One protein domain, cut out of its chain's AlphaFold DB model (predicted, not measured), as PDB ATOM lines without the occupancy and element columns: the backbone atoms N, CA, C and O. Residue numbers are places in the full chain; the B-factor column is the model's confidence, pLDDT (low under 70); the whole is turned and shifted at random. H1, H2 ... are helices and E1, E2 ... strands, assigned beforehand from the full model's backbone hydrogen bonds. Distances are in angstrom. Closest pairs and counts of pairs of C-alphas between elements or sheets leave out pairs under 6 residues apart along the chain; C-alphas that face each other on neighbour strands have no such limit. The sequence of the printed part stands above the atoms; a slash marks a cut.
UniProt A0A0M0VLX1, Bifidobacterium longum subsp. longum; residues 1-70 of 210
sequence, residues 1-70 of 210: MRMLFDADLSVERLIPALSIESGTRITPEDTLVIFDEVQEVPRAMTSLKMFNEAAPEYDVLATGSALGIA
ATOM      1  N   MET A   1     108.458  79.145  95.179       70.56
ATOM      2  CA  MET A   1     107.182  79.029  95.930       70.56
ATOM      3  C   MET A   1     107.270  78.572  97.402       70.56
ATOM      4  O   MET A   1     106.846  79.354  98.235       70.56
ATOM      5  N   ARG A   2     107.807  77.394  97.796       78.38
ATOM      6  CA  ARG A   2     107.818  76.942  99.226       78.38
ATOM      7  C   ARG A   2     108.336  77.991 100.227       78.38
ATOM      8  O   ARG A   2     107.644  78.307 101.189       78.38
ATOM      9  N   MET A   3     109.476  78.611  99.919       84.31
ATOM     10  CA  MET A   3     110.104  79.650 100.754       84.31
ATOM     11  C   MET A   3     109.206  80.870 101.004       84.31
ATOM     12  O   MET A   3     109.357  81.557 102.013       84.31
ATOM     13  N   LEU A   4     108.247  81.136 100.109       86.31
ATOM     14  CA  LEU A   4     107.282  82.217 100.272       86.31
ATOM     15  C   LEU A   4     106.423  81.985 101.517       86.31
ATOM     16  O   LEU A   4     106.111  82.950 102.196       86.31
ATOM     17  N   PHE A   5     106.117  80.738 101.875       88.50
ATOM     18  CA  PHE A   5     105.288  80.393 103.034       88.50
ATOM     19  C   PHE A   5     106.100  80.090 104.305       88.50
ATOM     20  O   PHE A   5     105.508  79.864 105.358       88.50
ATOM     21  N   ASP A   6     107.438  80.124 104.240       86.06
ATOM     22  CA  ASP A   6     108.325  79.840 105.380       86.06
ATOM     23  C   ASP A   6     108.508  81.031 106.338       86.06
ATOM     24  O   ASP A   6     108.922  80.855 107.486       86.06
ATOM     25  N   ALA A   7     108.174  82.248 105.915       84.38
ATOM     26  CA  ALA A   7     108.173  83.414 106.799       84.38
ATOM     27  C   ALA A   7     106.752  83.701 107.322       84.38
ATOM     28  O   ALA A   7     105.947  82.785 107.461       84.38
ATOM     29  N   ASP A   8     106.428  84.945 107.656       86.94
ATOM     30  CA  ASP A   8     105.107  85.320 108.175       86.94
ATOM     31  C   ASP A   8     103.960  85.030 107.178       86.94
ATOM     32  O   ASP A   8     104.096  85.284 105.983       86.94
ATOM     33  N   LEU A   9     102.829  84.498 107.643       90.50
ATOM     34  CA  LEU A   9     101.670  84.150 106.805       90.50
ATOM     35  C   LEU A   9     100.644  85.294 106.683       90.50
ATOM     36  O   LEU A   9      99.513  85.048 106.263       90.50
ATOM     37  N   SER A  10     101.018  86.521 107.055       92.44
ATOM     38  CA  SER A  10     100.204  87.725 106.853       92.44
ATOM     39  C   SER A  10      99.825  87.914 105.383       92.44
ATOM     40  O   SER A  10     100.664  87.821 104.478       92.44
ATOM     41  N   VAL A  11      98.542  88.177 105.132       93.06
ATOM     42  CA  VAL A  11      98.011  88.308 103.767       93.06
ATOM     43  C   VAL A  11      98.621  89.525 103.068       93.06
ATOM     44  O   VAL A  11      98.929  89.468 101.878       93.06
ATOM     45  N   GLU A  12      98.928  90.574 103.832       91.94
ATOM     46  CA  GLU A  12      99.608  91.793 103.390       91.94
ATOM     47  C   GLU A  12     100.994  91.508 102.801       91.94
ATOM     48  O   GLU A  12     101.464  92.248 101.936       91.94
ATOM     49  N   ARG A  13     101.651  90.427 103.241       94.44
ATOM     50  CA  ARG A  13     102.919  89.959 102.672       94.44
ATOM     51  C   ARG A  13     102.702  88.964 101.539       94.44
ATOM     52  O   ARG A  13     103.410  89.024 100.532       94.44
ATOM     53  N   LEU A  14     101.766  88.030 101.713       94.94
ATOM     54  CA  LEU A  14     101.529  86.952 100.754       94.94
ATOM     55  C   LEU A  14     101.014  87.487  99.413       94.94
ATOM     56  O   LEU A  14     101.539  87.083  98.383       94.94
ATOM     57  N   ILE A  15     100.058  88.420  99.400       95.19
ATOM     58  CA  ILE A  15      99.456  88.936  98.159       95.19
ATOM     59  C   ILE A  15     100.483  89.614  97.237       95.19
ATOM     60  O   ILE A  15     100.560  89.226  96.066       95.19
ATOM     61  N   PRO A  16     101.325  90.561  97.703       94.25
ATOM     62  CA  PRO A  16     102.374  91.130  96.859       94.25
ATOM     63  C   PRO A  16     103.367  90.078  96.364       94.25
ATOM     64  O   PRO A  16     103.744  90.094  95.195       94.25
ATOM     65  N   ALA A  17     103.767  89.139  97.226       94.06
ATOM     66  CA  ALA A  17     104.724  88.103  96.856       94.06
ATOM     67  C   ALA A  17     104.158  87.144  95.793       94.06
ATOM     68  O   ALA A  17     104.844  86.829  94.822       94.06
ATOM     69  N   LEU A  18     102.897  86.728  95.937       94.25
ATOM     70  CA  LEU A  18     102.185  85.910  94.953       94.25
ATOM     71  C   LEU A  18     101.953  86.675  93.645       94.25
ATOM     72  O   LEU A  18     102.078  86.093  92.570       94.25
ATOM     73  N   SER A  19     101.676  87.980  93.719       94.94
ATOM     74  CA  SER A  19     101.530  88.823  92.526       94.94
ATOM     75  C   SER A  19     102.838  88.910  91.732       94.94
ATOM     76  O   SER A  19     102.830  88.837  90.507       94.94
ATOM     77  N   ILE A  20     103.974  89.034  92.428       94.00
ATOM     78  CA  ILE A  20     105.305  89.064  91.805       94.00
ATOM     79  C   ILE A  20     105.627  87.714  91.160       94.00
ATOM     80  O   ILE A  20     106.041  87.677  90.006       94.00
ATOM     81  N   GLU A  21     105.417  86.614  91.886       91.75
ATOM     82  CA  GLU A  21     105.729  85.263  91.399       91.75
ATOM     83  C   GLU A  21     104.858  84.865  90.198       91.75
ATOM     84  O   GLU A  21     105.351  84.281  89.238       91.75
ATOM     85  N   SER A  22     103.563  85.195  90.232       92.50
ATOM     86  CA  SER A  22     102.622  84.885  89.144       92.50
ATOM     87  C   SER A  22     102.702  85.857  87.963       92.50
ATOM     88  O   SER A  22     102.093  85.605  86.923       92.50
ATOM     89  N   GLY A  23     103.388  86.994  88.121       94.25
ATOM     90  CA  GLY A  23     103.390  88.089  87.148       94.25
ATOM     91  C   GLY A  23     102.025  88.763  86.959       94.25
ATOM     92  O   GLY A  23     101.864  89.567  86.042       94.25
ATOM     93  N   THR A  24     101.044  88.445  87.806       94.38
ATOM     94  CA  THR A  24      99.669  88.937  87.716       94.38
ATOM     95  C   THR A  24      99.365  89.784  88.939       94.38
ATOM     96  O   THR A  24      99.605  89.371  90.071       94.38
ATOM     97  N   ARG A  25      98.831  90.990  88.734       95.19
ATOM     98  CA  ARG A  25      98.388  91.824  89.853       95.19
ATOM     99  C   ARG A  25      97.174  91.166  90.499       95.19
ATOM    100  O   ARG A  25      96.149  91.044  89.844       95.19
ATOM    101  N   ILE A  26      97.286  90.799  91.771       95.94
ATOM    102  CA  ILE A  26      96.166  90.231  92.520       95.94
ATOM    103  C   ILE A  26      95.382  91.373  93.164       95.94
ATOM    104  O   ILE A  26      95.925  92.139  93.964       95.94
ATOM    105  N   THR A  27      94.108  91.493  92.806       95.25
ATOM    106  CA  THR A  27      93.171  92.438  93.420       95.25
ATOM    107  C   THR A  27      91.914  91.709  93.882       95.25
ATOM    108  O   THR A  27      91.523  90.737  93.235       95.25
ATOM    109  N   PRO A  28      91.263  92.172  94.964       94.31
ATOM    110  CA  PRO A  28      89.939  91.676  95.341       94.31
ATOM    111  C   PRO A  28      88.946  91.751  94.169       94.31
ATOM    112  O   PRO A  28      89.090  92.619  93.305       94.31
ATOM    113  N   GLU A  29      87.953  90.858  94.151       90.19
ATOM    114  CA  GLU A  29      86.835  90.767  93.181       90.19
ATOM    115  C   GLU A  29      87.184  90.398  91.722       90.19
ATOM    116  O   GLU A  29      86.336  89.851  91.021       90.19
ATOM    117  N   ASP A  30      88.410  90.658  91.261       93.81
ATOM    118  CA  ASP A  30      88.846  90.420  89.869       93.81
ATOM    119  C   ASP A  30      89.946  89.351  89.760       93.81
ATOM    120  O   ASP A  30      90.554  89.133  88.712       93.81
ATOM    121  N   THR A  31      90.291  88.684  90.862       96.00
ATOM    122  CA  THR A  31      91.339  87.662  90.849       96.00
ATOM    123  C   THR A  31      90.991  86.489  91.748       96.00
ATOM    124  O   THR A  31      90.812  86.646  92.952       96.00
ATOM    125  N   LEU A  32      90.993  85.292  91.157       95.69
ATOM    126  CA  LEU A  32      90.958  84.029  91.884       95.69
ATOM    127  C   LEU A  32      92.388  83.522  92.093       95.69
ATOM    128  O   LEU A  32      93.104  83.242  91.129       95.69
ATOM    129  N   VAL A  33      92.794  83.362  93.349       95.62
ATOM    130  CA  VAL A  33      94.084  82.766  93.704       95.62
ATOM    131  C   VAL A  33      93.911  81.259  93.849       95.62
ATOM    132  O   VAL A  33      93.119  80.805  94.669       95.62
ATOM    133  N   ILE A  34      94.661  80.470  93.076       95.62
ATOM    134  CA  ILE A  34      94.608  79.005  93.141       95.62
ATOM    135  C   ILE A  34      95.931  78.460  93.678       95.62
ATOM    136  O   ILE A  34      96.986  78.674  93.086       95.62
ATOM    137  N   PHE A  35      95.871  77.731  94.792       93.81
ATOM    138  CA  PHE A  35      96.978  76.920  95.291       93.81
ATOM    139  C   PHE A  35      96.814  75.488  94.805       93.81
ATOM    140  O   PHE A  35      95.935  74.770  95.281       93.81
ATOM    141  N   ASP A  36      97.659  75.086  93.863       92.81
ATOM    142  CA  ASP A  36      97.664  73.717  93.360       92.81
ATOM    143  C   ASP A  36      98.485  72.793  94.270       92.81
ATOM    144  O   ASP A  36      99.541  73.196  94.766       92.81
ATOM    145  N   GLU A  37      97.975  71.585  94.520       89.56
ATOM    146  CA  GLU A  37      98.559  70.579  95.418       89.56
ATOM    147  C   GLU A  37      99.030  71.196  96.748       89.56
ATOM    148  O   GLU A  37     100.170  71.021  97.191       89.56
ATOM    149  N   VAL A  38      98.143  71.961  97.402       90.25
ATOM    150  CA  VAL A  38      98.471  72.801  98.572       90.25
ATOM    151  C   VAL A  38      99.122  72.007  99.711       90.25
ATOM    152  O   VAL A  38      99.831  72.544 100.563       90.25
ATOM    153  N   GLN A  39      98.898  70.703  99.725       84.12
ATOM    154  CA  GLN A  39      99.387  69.785 100.726       84.12
ATOM    155  C   GLN A  39     100.908  69.523 100.616       84.12
ATOM    156  O   GLN A  39     101.560  69.221 101.616       84.12
ATOM    157  N   GLU A  40     101.510  69.783  99.449       85.88
ATOM    158  CA  GLU A  40     102.968  69.814  99.244       85.88
ATOM    159  C   GLU A  40     103.657  70.985  99.961       85.88
ATOM    160  O   GLU A  40     104.889  71.020 100.085       85.88
ATOM    161  N   VAL A  41     102.874  71.964 100.425       88.81
ATOM    162  CA  VAL A  41     103.335  73.113 101.203       88.81
ATOM    163  C   VAL A  41     102.404  73.294 102.411       88.81
ATOM    164  O   VAL A  41     101.534  74.161 102.398       88.81
ATOM    165  N   PRO A  42     102.584  72.536 103.513       85.62
ATOM    166  CA  PRO A  42     101.657  72.559 104.652       85.62
ATOM    167  C   PRO A  42     101.387  73.954 105.234       85.62
ATOM    168  O   PRO A  42     100.290  74.249 105.703       85.62
ATOM    169  N   ARG A  43     102.368  74.857 105.153       89.00
ATOM    170  CA  ARG A  43     102.205  76.252 105.581       89.00
ATOM    171  C   ARG A  43     101.297  77.073 104.664       89.00
ATOM    172  O   ARG A  43     100.615  77.970 105.156       89.00
ATOM    173  N   ALA A  44     101.229  76.746 103.373       90.81
ATOM    174  CA  ALA A  44     100.239  77.313 102.460       90.81
ATOM    175  C   ALA A  44      98.824  76.870 102.858       90.81
ATOM    176  O   ALA A  44      97.931  77.710 102.945       90.81
ATOM    177  N   MET A  45      98.636  75.602 103.246       88.94
ATOM    178  CA  MET A  45      97.362  75.120 103.804       88.94
ATOM    179  C   MET A  45      96.967  75.896 105.070       88.94
ATOM    180  O   MET A  45      95.818  76.310 105.215       88.94
ATOM    181  N   THR A  46      97.912  76.143 105.982       88.94
ATOM    182  CA  THR A  46      97.657  76.956 107.184       88.94
ATOM    183  C   THR A  46      97.282  78.399 106.837       88.94
ATOM    184  O   THR A  46      96.416  78.976 107.497       88.94
ATOM    185  N   SER A  47      97.881  78.976 105.789       92.38
ATOM    186  CA  SER A  47      97.609  80.359 105.373       92.38
ATOM    187  C   SER A  47      96.155  80.595 104.953       92.38
ATOM    188  O   SER A  47      95.661  81.705 105.122       92.38
ATOM    189  N   LEU A  48      95.426  79.555 104.521       93.31
ATOM    190  CA  LEU A  48      94.003  79.656 104.166       93.31
ATOM    191  C   LEU A  48      93.152  80.219 105.312       93.31
ATOM    192  O   LEU A  48      92.207  80.968 105.077       93.31
ATOM    193  N   LYS A  49      93.515  79.915 106.567       92.62
ATOM    194  CA  LYS A  49      92.866  80.518 107.737       92.62
ATOM    195  C   LYS A  49      93.068  82.037 107.778       92.62
ATOM    196  O   LYS A  49      92.123  82.749 108.095       92.62
ATOM    197  N   MET A  50      94.272  82.515 107.464       92.50
ATOM    198  CA  MET A  50      94.597  83.945 107.472       92.50
ATOM    199  C   MET A  50      93.843  84.687 106.371       92.50
ATOM    200  O   MET A  50      93.282  85.739 106.651       92.50
ATOM    201  N   PHE A  51      93.753  84.112 105.167       94.56
ATOM    202  CA  PHE A  51      92.908  84.658 104.101       94.56
ATOM    203  C   PHE A  51      91.454  84.788 104.560       94.56
ATOM    204  O   PHE A  51      90.875  85.859 104.456       94.56
ATOM    205  N   ASN A  52      90.884  83.747 105.173       94.81
ATOM    206  CA  ASN A  52      89.503  83.807 105.644       94.81
ATOM    207  C   ASN A  52      89.270  84.811 106.795       94.81
ATOM    208  O   ASN A  52      88.203  85.415 106.859       94.81
ATOM    209  N   GLU A  53      90.213  84.956 107.731       93.75
ATOM    210  CA  GLU A  53      90.028  85.793 108.929       93.75
ATOM    211  C   GLU A  53      90.428  87.256 108.738       93.75
ATOM    212  O   GLU A  53      89.758  88.135 109.275       93.75
ATOM    213  N   ALA A  54      91.528  87.509 108.030       93.69
ATOM    214  CA  ALA A  54      92.137  88.833 107.931       93.69
ATOM    215  C   ALA A  54      91.843  89.536 106.602       93.69
ATOM    216  O   ALA A  54      91.850  90.762 106.577       93.69
ATOM    217  N   ALA A  55      91.590  88.783 105.527       94.38
ATOM    218  CA  ALA A  55      91.388  89.345 104.193       94.38
ATOM    219  C   ALA A  55      90.354  88.542 103.369       94.38
ATOM    220  O   ALA A  55      90.693  87.981 102.317       94.38
ATOM    221  N   PRO A  56      89.102  88.424 103.858       94.25
ATOM    222  CA  PRO A  56      88.053  87.629 103.218       94.25
ATOM    223  C   PRO A  56      87.626  88.151 101.837       94.25
ATOM    224  O   PRO A  56      86.872  87.478 101.145       94.25
ATOM    225  N   GLU A  57      88.078  89.341 101.442       95.31
ATOM    226  CA  GLU A  57      87.852  89.933 100.125       95.31
ATOM    227  C   GLU A  57      88.634  89.256  98.984       95.31
ATOM    228  O   GLU A  57      88.341  89.510  97.814       95.31
ATOM    229  N   TYR A  58      89.623  88.408  99.291       95.75
ATOM    230  CA  TYR A  58      90.338  87.622  98.284       95.75
ATOM    231  C   TYR A  58      89.725  86.234  98.127       95.75
ATOM    232  O   TYR A  58      89.693  85.440  99.071       95.75
ATOM    233  N   ASP A  59      89.345  85.899  96.896       95.31
ATOM    234  CA  ASP A  59      88.925  84.550  96.550       95.31
ATOM    235  C   ASP A  59      90.144  83.631  96.438       95.31
ATOM    236  O   ASP A  59      91.026  83.819  95.594       95.31
ATOM    237  N   VAL A  60      90.189  82.610  97.297       95.50
ATOM    238  CA  VAL A  60      91.267  81.615  97.320       95.50
ATOM    239  C   VAL A  60      90.690  80.211  97.197       95.50
ATOM    240  O   VAL A  60      89.883  79.776  98.019       95.50
ATOM    241  N   LEU A  61      91.154  79.475  96.191       95.75
ATOM    242  CA  LEU A  61      90.877  78.058  96.000       95.75
ATOM    243  C   LEU A  61      92.158  77.255  96.216       95.75
ATOM    244  O   LEU A  61      93.245  77.669  95.827       95.75
ATOM    245  N   ALA A  62      92.034  76.091  96.836       93.56
ATOM    246  CA  ALA A  62      93.144  75.171  97.012       93.56
ATOM    247  C   ALA A  62      92.750  73.789  96.492       93.56
ATOM    248  O   ALA A  62      91.659  73.300  96.798       93.56
ATOM    249  N   THR A  63      93.632  73.169  95.716       93.25
ATOM    250  CA  THR A  63      93.489  71.791  95.245       93.25
ATOM    251  C   THR A  63      94.394  70.885  96.074       93.25
ATOM    252  O   THR A  63      95.372  71.326  96.679       93.25
ATOM    253  N   GLY A  64      94.057  69.604  96.126       88.50
ATOM    254  CA  GLY A  64      94.946  68.619  96.711       88.50
ATOM    255  C   GLY A  64      94.383  67.219  96.628       88.50
ATOM    256  O   GLY A  64      93.162  67.016  96.684       88.50
ATOM    257  N   SER A  65      95.275  66.240  96.516       83.00
ATOM    258  CA  SER A  65      94.873  64.840  96.511       83.00
ATOM    259  C   SER A  65      94.202  64.452  97.839       83.00
ATOM    260  O   SER A  65      94.603  64.868  98.931       83.00
ATOM    261  N   ALA A  66      93.147  63.634  97.763       77.50
ATOM    262  CA  ALA A  66      92.389  63.229  98.949       77.50
ATOM    263  C   ALA A  66      93.261  62.471  99.966       77.50
ATOM    264  O   ALA A  66      93.105  62.664 101.172       77.50
ATOM    265  N   LEU A  67      94.178  61.630  99.471       74.81
ATOM    266  CA  LEU A  67      95.134  60.904 100.302       74.81
ATOM    267  C   LEU A  67      96.174  61.847 100.898       74.81
ATOM    268  O   LEU A  67      96.424  61.757 102.096       74.81
ATOM    269  N   GLY A  68      96.718  62.768 100.095       72.00
ATOM    270  CA  GLY A  68      97.641  63.795 100.559       72.00
ATOM    271  C   GLY A  68      97.037  64.533 101.746       72.00
ATOM    272  O   GLY A  68      97.494  64.357 102.871       72.00
ATOM    273  N   ILE A  69      95.902  65.210 101.541       74.00
ATOM    274  CA  ILE A  69      95.186  65.955 102.594       74.00
ATOM    275  C   ILE A  69      94.931  65.108 103.858       74.00
ATOM    276  O   ILE A  69      94.998  65.642 104.964       74.00
ATOM    277  N   ALA A  70      94.640  63.810 103.722       70.81
ATOM    278  CA  ALA A  70      94.383  62.920 104.856       70.81
ATOM    279  C   ALA A  70      95.649  62.484 105.618       70.81
ATOM    280  O   ALA A  70      95.573  62.246 106.823       70.81
TER     281      ALA A  70
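Overview. This is residues 1 to 70 of the 210 residues of a protein of Bifidobacterium longum subsp. longum (UniProt A0A0M0VLX1). A ribbon of two short parallel strands, E1 and E2, has the helix H3 over one face, with H2 and H1 on that same side of the ribbon, and its other face bare. H3 runs over that face on the side of E2, and H2 meets H3 at a corner, its first residue near the last residues of H3; the short H1 lies farther out beyond H2, and the short H4 lies away from the other helices, at one end of the longest axis. The printed part has 70 residues, with four named helices and two named strands in the order H1, H2, E1, H3, E2, H4; the class is mostly helix. It is compact, with a radius of gyration of the C-alphas of 11.6 A and spans of 32 by 24 by 23 A.

Along the chain. H1 is residues 2 to 5, beginning at C-alpha 2 at (107.818, 76.942, 99.226). H2 is residues 11 to 22, 15.7 A from first to last C-alpha. E1 is residues 32 to 35, 9.9 A long, beginning at C-alpha 32 at (90.958, 84.029, 91.884). H3, the longest helix, is residues 42 to 54 and measures 19.1 A. E2 is residues 59 to 62, 10.3 A long. H4 is residues 66 to 70, ending at C-alpha 70 at (94.383, 62.920, 104.856).

Arrangement. E1 and E2 are parallel neighbours, with 23 degrees between their directions. C-alphas 33 and 60 face each other at 4.7 A; N 33 and O 59 are within hydrogen-bond range at 2.9 A, as are N 61 and O 33 at 2.8 A. E1, H3 and E2 form a strand-helix-strand unit, two parallel neighbour strands with a helix between, and its crossover is right-handed. The closest C-alphas of H3 and E2, those of Phe 51 and Val 60, are 7.6 A apart. H2, with residue 11 alone, and H3, with residues 50 to 54 alone, only just touch, with 3 pairs of C-alphas within 8 A. Their closest C-alphas, those of Val 11 and Phe 51, are 6.3 A apart, and they run opposite ways at a steep tilt of 56 degrees. H1 and H2 only just touch, with 3 pairs of C-alphas within 8 A, the closest those of Leu 4 and Ala 17 at 7.3 A. H1 and H3 are close but not clearly touching, with Phe 5 and Arg 43 the closest C-alphas at 5.8 A. H4 is apart from H1, H2, H3 and E1. Every O i to N i+4 pair is within hydrogen-bond range in H4, against 7 of 8 in H2 and 7 of 9 in H3; H1 is too short for such a pair.

Size, cuts and confidence. The C-alphas farthest apart, those of Arg 25 and Ala 70, are 32.8 A apart. The printed part has no cut, and no link is long. The mean pLDDT of the printed part is 90.3; H4 has a mean of 74, and no printed residue is under 70.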